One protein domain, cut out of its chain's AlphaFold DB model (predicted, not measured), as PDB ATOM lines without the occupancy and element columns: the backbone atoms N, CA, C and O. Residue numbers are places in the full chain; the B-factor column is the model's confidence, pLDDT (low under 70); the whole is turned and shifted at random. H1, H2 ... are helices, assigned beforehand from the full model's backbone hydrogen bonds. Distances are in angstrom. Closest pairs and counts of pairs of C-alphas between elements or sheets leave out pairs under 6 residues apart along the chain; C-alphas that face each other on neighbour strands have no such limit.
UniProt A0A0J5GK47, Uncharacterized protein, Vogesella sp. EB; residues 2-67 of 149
ATOM      1  N   ARG A   2     -29.869  25.937 -16.001       40.22
ATOM      2  CA  ARG A   2     -29.165  24.795 -15.391       40.22
ATOM      3  C   ARG A   2     -28.089  24.348 -16.384       40.22
ATOM      4  O   ARG A   2     -28.430  23.832 -17.440       40.22
ATOM      5  N   LYS A   3     -26.812  24.614 -16.094       53.03
ATOM      6  CA  LYS A   3     -25.710  23.974 -16.824       53.03
ATOM      7  C   LYS A   3     -25.772  22.487 -16.485       53.03
ATOM      8  O   LYS A   3     -25.577  22.121 -15.331       53.03
ATOM      9  N   GLU A   4     -26.114  21.651 -17.458       58.97
ATOM     10  CA  GLU A   4     -25.996  20.203 -17.310       58.97
ATOM     11  C   GLU A   4     -24.510  19.846 -17.253       58.97
ATOM     12  O   GLU A   4     -23.788  19.953 -18.246       58.97
ATOM     13  N   PHE A   5     -24.036  19.458 -16.072       62.59
ATOM     14  CA  PHE A   5     -22.682  18.956 -15.892       62.59
ATOM     15  C   PHE A   5     -22.652  17.482 -16.294       62.59
ATOM     16  O   PHE A   5     -23.197  16.631 -15.596       62.59
ATOM     17  N   LYS A   6     -22.017  17.172 -17.425       76.69
ATOM     18  CA  LYS A   6     -21.940  15.811 -17.984       76.69
ATOM     19  C   LYS A   6     -20.795  14.985 -17.383       76.69
ATOM     20  O   LYS A   6     -20.169  14.208 -18.086       76.69
ATOM     21  N   ILE A   7     -20.472  15.167 -16.107       80.56
ATOM     22  CA  ILE A   7     -19.347  14.472 -15.465       80.56
ATOM     23  C   ILE A   7     -19.783  13.104 -14.926       80.56
ATOM     24  O   ILE A   7     -20.843  12.982 -14.315       80.56
ATOM     25  N   TYR A   8     -18.962  12.075 -15.135       83.50
ATOM     26  CA  TYR A   8     -19.205  10.725 -14.622       83.50
ATOM     27  C   TYR A   8     -17.895  10.033 -14.240       83.50
ATOM     28  O   TYR A   8     -16.813  10.399 -14.705       83.50
ATOM     29  N   CYS A   9     -17.995   9.049 -13.349       84.44
ATOM     30  CA  CYS A   9     -16.865   8.290 -12.826       84.44
ATOM     31  C   CYS A   9     -16.829   6.882 -13.428       84.44
ATOM     32  O   CYS A   9     -17.830   6.385 -13.939       84.44
ATOM     33  N   THR A  10     -15.676   6.220 -13.348       82.19
ATOM     34  CA  THR A  10     -15.538   4.807 -13.730       82.19
ATOM     35  C   THR A  10     -16.332   3.862 -12.818       82.19
ATOM     36  O   THR A  10     -16.690   2.777 -13.260       82.19
ATOM     37  N   SER A  11     -16.609   4.246 -11.564       78.69
ATOM     38  CA  SER A  11     -17.523   3.506 -10.679       78.69
ATOM     39  C   SER A  11     -18.915   4.134 -10.691       78.69
ATOM     40  O   SER A  11     -19.048   5.355 -10.581       78.69
ATOM     41  N   ALA A  12     -19.939   3.281 -10.766       73.12
ATOM     42  CA  ALA A  12     -21.346   3.666 -10.677       73.12
ATOM     43  C   ALA A  12     -21.762   4.134  -9.269       73.12
ATOM     44  O   ALA A  12     -22.782   4.802  -9.126       73.12
ATOM     45  N   ASP A  13     -20.964   3.837  -8.238       76.06
ATOM     46  CA  ASP A  13     -21.279   4.171  -6.843       76.06
ATOM     47  C   ASP A  13     -21.085   5.666  -6.529       76.06
ATOM     48  O   ASP A  13     -21.470   6.154  -5.464       76.06
ATOM     49  N   ILE A  14     -20.449   6.414  -7.438       76.06
ATOM     50  CA  ILE A  14     -20.099   7.821  -7.246       76.06
ATOM     51  C   ILE A  14     -21.078   8.697  -8.026       76.06
ATOM     52  O   ILE A  14     -20.998   8.824  -9.247       76.06
ATOM     53  N   GLY A  15     -21.992   9.333  -7.291       75.75
ATOM     54  CA  GLY A  15     -22.995  10.231  -7.860       75.75
ATOM     55  C   GLY A  15     -22.405  11.509  -8.487       75.75
ATOM     56  O   GLY A  15     -21.360  12.004  -8.042       75.75
ATOM     57  N   PRO A  16     -23.094  12.099  -9.483       74.81
ATOM     58  CA  PRO A  16     -22.614  13.263 -10.230       74.81
ATOM     59  C   PRO A  16     -22.437  14.508  -9.351       74.81
ATOM     60  O   PRO A  16     -21.482  15.256  -9.546       74.81
ATOM     61  N   ASP A  17     -23.276  14.698  -8.328       73.56
ATOM     62  CA  ASP A  17     -23.167  15.823  -7.386       73.56
ATOM     63  C   ASP A  17     -21.801  15.880  -6.694       73.56
ATOM     64  O   ASP A  17     -21.242  16.955  -6.459       73.56
ATOM     65  N   ARG A  18     -21.236  14.706  -6.396       75.06
ATOM     66  CA  ARG A  18     -19.946  14.569  -5.721       75.06
ATOM     67  C   ARG A  18     -18.800  14.979  -6.641       75.06
ATOM     68  O   ARG A  18     -17.928  15.745  -6.242       75.06
ATOM     69  N   LEU A  19     -18.860  14.551  -7.900       77.50
ATOM     70  CA  LEU A  19     -17.894  14.922  -8.935       77.50
ATOM     71  C   LEU A  19     -17.951  16.417  -9.260       77.50
ATOM     72  O   LEU A  19     -16.915  17.054  -9.442       77.50
ATOM     73  N   ILE A  20     -19.154  16.996  -9.301       78.94
ATOM     74  CA  ILE A  20     -19.341  18.430  -9.527       78.94
ATOM     75  C   ILE A  20     -18.654  19.228  -8.414       78.94
ATOM     76  O   ILE A  20     -17.884  20.135  -8.717       78.94
ATOM     77  N   ARG A  21     -18.861  18.874  -7.139       74.62
ATOM     78  CA  ARG A  21     -18.200  19.560  -6.015       74.62
ATOM     79  C   ARG A  21     -16.676  19.514  -6.128       74.62
ATOM     80  O   ARG A  21     -16.044  20.565  -6.128       74.62
ATOM     81  N   LEU A  22     -16.109  18.323  -6.310       77.00
ATOM     82  CA  LEU A  22     -14.656  18.130  -6.320       77.00
ATOM     83  C   LEU A  22     -13.974  18.812  -7.517       77.00
ATOM     84  O   LEU A  22     -12.958  19.481  -7.351       77.00
ATOM     85  N   PHE A  23     -14.543  18.690  -8.721       77.19
ATOM     86  CA  PHE A  23     -13.888  19.168  -9.944       77.19
ATOM     87  C   PHE A  23     -14.295  20.586 -10.360       77.19
ATOM     88  O   PHE A  23     -13.489  21.283 -10.972       77.19
ATOM     89  N   HIS A  24     -15.524  21.034 -10.080       73.81
ATOM     90  CA  HIS A  24     -15.980  22.377 -10.480       73.81
ATOM     91  C   HIS A  24     -15.862  23.423  -9.372       73.81
ATOM     92  O   HIS A  24     -15.718  24.597  -9.702       73.81
ATOM     93  N   PHE A  25     -15.915  23.021  -8.099       67.25
ATOM     94  CA  PHE A  25     -15.939  23.957  -6.970       67.25
ATOM     95  C   PHE A  25     -14.727  23.856  -6.034       67.25
ATOM     96  O   PHE A  25     -14.544  24.756  -5.224       67.25
ATOM     97  N   GLY A  26     -13.899  22.812  -6.150       66.19
ATOM     98  CA  GLY A  26     -12.723  22.622  -5.296       66.19
ATOM     99  C   GLY A  26     -11.560  23.559  -5.633       66.19
ATOM    100  O   GLY A  26     -11.181  24.410  -4.833       66.19
ATOM    101  N   LYS A  27     -10.958  23.398  -6.816       73.56
ATOM    102  CA  LYS A  27      -9.736  24.115  -7.224       73.56
ATOM    103  C   LYS A  27      -9.780  24.513  -8.702       73.56
ATOM    104  O   LYS A  27     -10.626  24.040  -9.465       73.56
ATOM    105  N   SER A  28      -8.858  25.387  -9.115       82.62
ATOM    106  CA  SER A  28      -8.645  25.690 -10.535       82.62
ATOM    107  C   SER A  28      -8.184  24.439 -11.295       82.62
ATOM    108  O   SER A  28      -7.661  23.490 -10.712       82.62
ATOM    109  N   GLU A  29      -8.380  24.422 -12.614       83.69
ATOM    110  CA  GLU A  29      -8.017  23.271 -13.459       83.69
ATOM    111  C   GLU A  29      -6.518  22.979 -13.445       83.69
ATOM    112  O   GLU A  29      -6.119  21.820 -13.456       83.69
ATOM    113  N   GLU A  30      -5.705  24.029 -13.362       84.00
ATOM    114  CA  GLU A  30      -4.249  23.947 -13.269       84.00
ATOM    115  C   GLU A  30      -3.800  23.341 -11.937       84.00
ATOM    116  O   GLU A  30      -2.939  22.462 -11.916       84.00
ATOM    117  N   ALA A  31      -4.429  23.746 -10.830       82.00
ATOM    118  CA  ALA A  31      -4.131  23.195  -9.513       82.00
ATOM    119  C   ALA A  31      -4.556  21.721  -9.403       82.00
ATOM    120  O   ALA A  31      -3.788  20.901  -8.911       82.00
ATOM    121  N   LEU A  32      -5.736  21.368  -9.929       84.38
ATOM    122  CA  LEU A  32      -6.211  19.979 -10.007       84.38
ATOM    123  C   LEU A  32      -5.281  19.099 -10.846       84.38
ATOM    124  O   LEU A  32      -4.996  17.967 -10.468       84.38
ATOM    125  N   ALA A  33      -4.814  19.615 -11.982       86.62
ATOM    126  CA  ALA A  33      -3.884  18.923 -12.863       86.62
ATOM    127  C   ALA A  33      -2.546  18.641 -12.162       86.62
ATOM    128  O   ALA A  33      -2.077  17.502 -12.165       86.62
ATOM    129  N   ALA A  34      -1.977  19.654 -11.502       86.56
ATOM    130  CA  ALA A  34      -0.737  19.519 -10.743       86.56
ATOM    131  C   ALA A  34      -0.866  18.516  -9.585       86.56
ATOM    132  O   ALA A  34       0.009  17.676  -9.396       86.56
ATOM    133  N   GLU A  35      -1.969  18.568  -8.841       84.12
ATOM    134  CA  GLU A  35      -2.198  17.723  -7.665       84.12
ATOM    135  C   GLU A  35      -2.485  16.260  -8.021       84.12
ATOM    136  O   GLU A  35      -2.052  15.347  -7.325       84.12
ATOM    137  N   LEU A  36      -3.172  16.023  -9.139       85.25
ATOM    138  CA  LEU A  36      -3.459  14.679  -9.644       85.25
ATOM    139  C   LEU A  36      -2.352  14.119 -10.552       85.25
ATOM    140  O   LEU A  36      -2.463  12.978 -11.000       85.25
ATOM    141  N   GLY A  37      -1.312  14.903 -10.856       85.56
ATOM    142  CA  GLY A  37      -0.227  14.500 -11.756       85.56
ATOM    143  C   GLY A  37      -0.676  14.256 -13.204       85.56
ATOM    144  O   GLY A  37      -0.097  13.421 -13.895       85.56
ATOM    145  N   VAL A  38      -1.716  14.954 -13.669       89.75
ATOM    146  CA  VAL A  38      -2.278  14.834 -15.029       89.75
ATOM    147  C   VAL A  38      -2.247  16.168 -15.765       89.75
ATOM    148  O   VAL A  38      -2.061  17.224 -15.174       89.75
ATOM    149  N   THR A  39      -2.440  16.150 -17.084       91.25
ATOM    150  CA  THR A  39      -2.513  17.387 -17.870       91.25
ATOM    151  C   THR A  39      -3.842  18.120 -17.654       91.25
ATOM    152  O   THR A  39      -4.896  17.505 -17.471       91.25
ATOM    153  N   VAL A  40      -3.817  19.449 -17.795       89.81
ATOM    154  CA  VAL A  40      -5.019  20.308 -17.745       89.81
ATOM    155  C   VAL A  40      -6.062  19.879 -18.783       89.81
ATOM    156  O   VAL A  40      -7.257  19.845 -18.491       89.81
ATOM    157  N   SER A  41      -5.620  19.455 -19.972       89.88
ATOM    158  CA  SER A  41      -6.500  18.936 -21.027       89.88
ATOM    159  C   SER A  41      -7.281  17.691 -20.598       89.88
ATOM    160  O   SER A  41      -8.440  17.530 -20.980       89.88
ATOM    161  N   THR A  42      -6.683  16.835 -19.765       87.69
ATOM    162  CA  THR A  42      -7.335  15.633 -19.230       87.69
ATOM    163  C   THR A  42      -8.419  16.021 -18.223       87.69
ATOM    164  O   THR A  42      -9.544  15.529 -18.302       87.69
ATOM    165  N   VAL A  43      -8.132  16.986 -17.344       86.56
ATOM    166  CA  VAL A  43      -9.110  17.524 -16.383       86.56
ATOM    167  C   VAL A  43     -10.287  18.200 -17.099       86.56
ATOM    168  O   VAL A  43     -11.444  17.995 -16.732       86.56
ATOM    169  N   GLN A  44     -10.022  18.952 -18.167       87.88
ATOM    170  CA  GLN A  44     -11.066  19.546 -19.008       87.88
ATOM    171  C   GLN A  44     -11.913  18.486 -19.718       87.88
ATOM    172  O   GLN A  44     -13.138  18.610 -19.774       87.88
ATOM    173  N   ALA A  45     -11.288  17.416 -20.223       87.00
ATOM    174  CA  ALA A  45     -11.998  16.294 -20.834       87.00
ATOM    175  C   ALA A  45     -12.936  15.593 -19.837       87.00
ATOM    176  O   ALA A  45     -14.056  15.234 -20.209       87.00
ATOM    177  N   TRP A  46     -12.519  15.464 -18.574       88.62
ATOM    178  CA  TRP A  46     -13.358  14.955 -17.489       88.62
ATOM    179  C   TRP A  46     -14.543  15.871 -17.175       88.62
ATOM    180  O   TRP A  46     -15.683  15.410 -17.129       88.62
ATOM    181  N   LYS A  47     -14.310  17.182 -17.019       84.62
ATOM    182  CA  LYS A  47     -15.385  18.161 -16.762       84.62
ATOM    183  C   LYS A  47     -16.410  18.222 -17.890       84.62
ATOM    184  O   LYS A  47     -17.601  18.383 -17.636       84.62
ATOM    185  N   ALA A  48     -15.945  18.071 -19.127       85.12
ATOM    186  CA  ALA A  48     -16.791  18.034 -20.312       85.12
ATOM    187  C   ALA A  48     -17.536  16.698 -20.493       85.12
ATOM    188  O   ALA A  48     -18.363  16.599 -21.400       85.12
ATOM    189  N   GLY A  49     -17.241  15.670 -19.687       83.56
ATOM    190  CA  GLY A  49     -17.857  14.351 -19.830       83.56
ATOM    191  C   GLY A  49     -17.360  13.538 -21.020       83.56
ATOM    192  O   GLY A  49     -18.013  12.589 -21.442       83.56
ATOM    193  N   LYS A  50     -16.228  13.913 -21.619       86.06
ATOM    194  CA  LYS A  50     -15.667  13.165 -22.752       86.06
ATOM    195  C   LYS A  50     -14.999  11.873 -22.298       86.06
ATOM    196  O   LYS A  50     -14.986  10.901 -23.043       86.06
ATOM    197  N   VAL A  51     -14.439  11.884 -21.090       88.31
ATOM    198  CA  VAL A  51     -13.713  10.765 -20.487       88.31
ATOM    199  C   VAL A  51     -14.205  10.592 -19.046       88.31
ATOM    200  O   VAL A  51     -14.392  11.603 -18.363       88.31
ATOM    201  N   PRO A  52     -14.407   9.355 -18.559       88.12
ATOM    202  CA  PRO A  52     -14.741   9.118 -17.159       88.12
ATOM    203  C   PRO A  52     -13.597   9.538 -16.234       88.12
ATOM    204  O   PRO A  52     -12.426   9.271 -16.510       88.12
ATOM    205  N   VAL A  53     -13.946  10.112 -15.086       87.38
ATOM    206  CA  VAL A  53     -12.986  10.367 -14.008       87.38
ATOM    207  C   VAL A  53     -12.587   9.036 -13.360       87.38
ATOM    208  O   VAL A  53     -13.478   8.309 -12.906       87.38
ATOM    209  N   PRO A  54     -11.285   8.719 -13.243       87.25
ATOM    210  CA  PRO A  54     -10.824   7.555 -12.498       87.25
ATOM    211  C   PRO A  54     -11.239   7.614 -11.023       87.25
ATOM    212  O   PRO A  54     -11.051   8.627 -10.351       87.25
ATOM    213  N   VAL A  55     -11.738   6.498 -10.485       84.81
ATOM    214  CA  VAL A  55     -12.171   6.387  -9.073       84.81
ATOM    215  C   VAL A  55     -11.060   6.774  -8.093       84.81
ATOM    216  O   VAL A  55     -11.327   7.375  -7.055       84.81
ATOM    217  N   VAL A  56      -9.809   6.451  -8.430       80.31
ATOM    218  CA  VAL A  56      -8.634   6.765  -7.604       80.31
ATOM    219  C   VAL A  56      -8.476   8.277  -7.424       80.31
ATOM    220  O   VAL A  56      -8.270   8.726  -6.302       80.31
ATOM    221  N   CYS A  57      -8.660   9.065  -8.491       84.00
ATOM    222  CA  CYS A  57      -8.592  10.528  -8.431       84.00
ATOM    223  C   CYS A  57      -9.687  11.102  -7.526       84.00
ATOM    224  O   CYS A  57      -9.421  12.003  -6.739       84.00
ATOM    225  N   VAL A  58     -10.904  10.550  -7.593       84.00
ATOM    226  CA  VAL A  58     -12.021  10.987  -6.739       84.00
ATOM    227  C   VAL A  58     -11.718  10.714  -5.269       84.00
ATOM    228  O   VAL A  58     -11.818  11.619  -4.449       84.00
ATOM    229  N   LYS A  59     -11.293   9.491  -4.929       79.25
ATOM    230  CA  LYS A  59     -10.966   9.124  -3.542       79.25
ATOM    231  C   LYS A  59      -9.784   9.912  -2.985       79.25
ATOM    232  O   LYS A  59      -9.786  10.241  -1.805       79.25
ATOM    233  N   TYR A  60      -8.790  10.211  -3.818       81.50
ATOM    234  CA  TYR A  60      -7.650  11.027  -3.417       81.50
ATOM    235  C   TYR A  60      -8.067  12.467  -3.100       81.50
ATOM    236  O   TYR A  60      -7.733  12.970  -2.032       81.50
ATOM    237  N   LEU A  61      -8.866  13.100  -3.967       80.25
ATOM    238  CA  LEU A  61      -9.397  14.442  -3.704       80.25
ATOM    239  C   LEU A  61     -10.295  14.472  -2.466       80.25
ATOM    240  O   LEU A  61     -10.232  15.419  -1.698       80.25
ATOM    241  N   GLU A  62     -11.091  13.430  -2.234       77.81
ATOM    242  CA  GLU A  62     -11.889  13.315  -1.009       77.81
ATOM    243  C   GLU A  62     -11.034  13.207   0.248       77.81
ATOM    244  O   GLU A  62     -11.426  13.745   1.273       77.81
ATOM    245  N   LEU A  63      -9.886  12.537   0.173       71.56
ATOM    246  CA  LEU A  63      -8.951  12.426   1.289       71.56
ATOM    247  C   LEU A  63      -8.190  13.738   1.541       71.56
ATOM    248  O   LEU A  63      -7.792  14.024   2.665       71.56
ATOM    249  N   LEU A  64      -8.003  14.551   0.501       72.38
ATOM    250  CA  LEU A  64      -7.444  15.897   0.630       72.38
ATOM    251  C   LEU A  64      -8.454  16.892   1.211       72.38
ATOM    252  O   LEU A  64      -8.081  17.751   2.006       72.38
ATOM    253  N   ASP A  65      -9.723  16.779   0.817       69.06
ATOM    254  CA  ASP A  65     -10.817  17.647   1.276       69.06
ATOM    255  C   ASP A  65     -11.341  17.218   2.662       69.06
ATOM    256  O   ASP A  65     -11.876  18.012   3.435       69.06
ATOM    257  N   SER A  66     -11.158  15.942   3.006       65.50
ATOM    258  CA  SER A  66     -11.522  15.341   4.282       65.50
ATOM    259  C   SER A  66     -10.361  14.503   4.794       65.50
ATOM    260  O   SER A  66     -10.077  13.427   4.280       65.50
ATOM    261  N   ASN A  67      -9.744  14.954   5.886       64.75
ATOM    262  CA  ASN A  67      -8.654  14.236   6.546       64.75
ATOM    263  C   ASN A  67      -9.133  12.979   7.306       64.75
ATOM    264  O   ASN A  67      -8.475  12.559   8.253       64.75
TER     265      ASN A  67
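AT A GLANCE: This is residues 2 to 67 of the 149 residues of an uncharacterized protein of Vogesella sp. EB (UniProt A0A0J5GK47). Four short helices in two pairs make a small rounded ball: H1 and H4, the longest at 11 residues each, pack at a steep angle, while H2 and H3 pack about perpendicular to each other. Contacts between the pairs are few, and a stretch with no named element, residues 2 to 15, precedes H1. The printed part has 66 residues, with four named helices in the order H1, H2, H3, H4, no named strand, and the class all helix. It is compact, with a radius of gyration of the C-alphas of 10.8 A and spans of 27 by 25 by 21 A.

IN THESE COORDINATES: H1 is residues 16 to 26, 14.5 A long, and begins at C-alpha 16 (-22.614, 13.263, -10.230). H4 is residues 55 to 65, 15.4 A long, and ends at C-alpha 65 (-10.817, 17.647, 1.276). H2 is residues 29 to 36 and H3 residues 40 to 47, 10.4 A and 10.6 A long.

HOW THE PARTS SIT: H1 touches H4, the same way at a steep tilt of 53 degrees; their closest C-alphas, Leu 22 and Leu 61, are 6.9 A apart. H1 is close to but not clearly touching H2 and H3, the closest C-alphas being Phe 23 and Leu 32 at 7.7 A, and Phe 23 and Lys 47 at 7.1 A. H2 touches H3, about perpendicular at 83 degrees, with the closest C-alphas, Ala 33 and Val 40, 5.2 A apart. H3 and H4 are apart. In H2, H3 and H4 every O i to N i+4 pair is within hydrogen-bond range; in H1, 6 of 7 are.

THE WHOLE: The C-alphas farthest apart, Arg 2 and Asn 67, are 31.8 A apart. The printed part has no cut, and no link between helices is long. The mean pLDDT of the printed part is 79.1; residues 2 to 5, 25 to 26 and 65 to 67 are under 70.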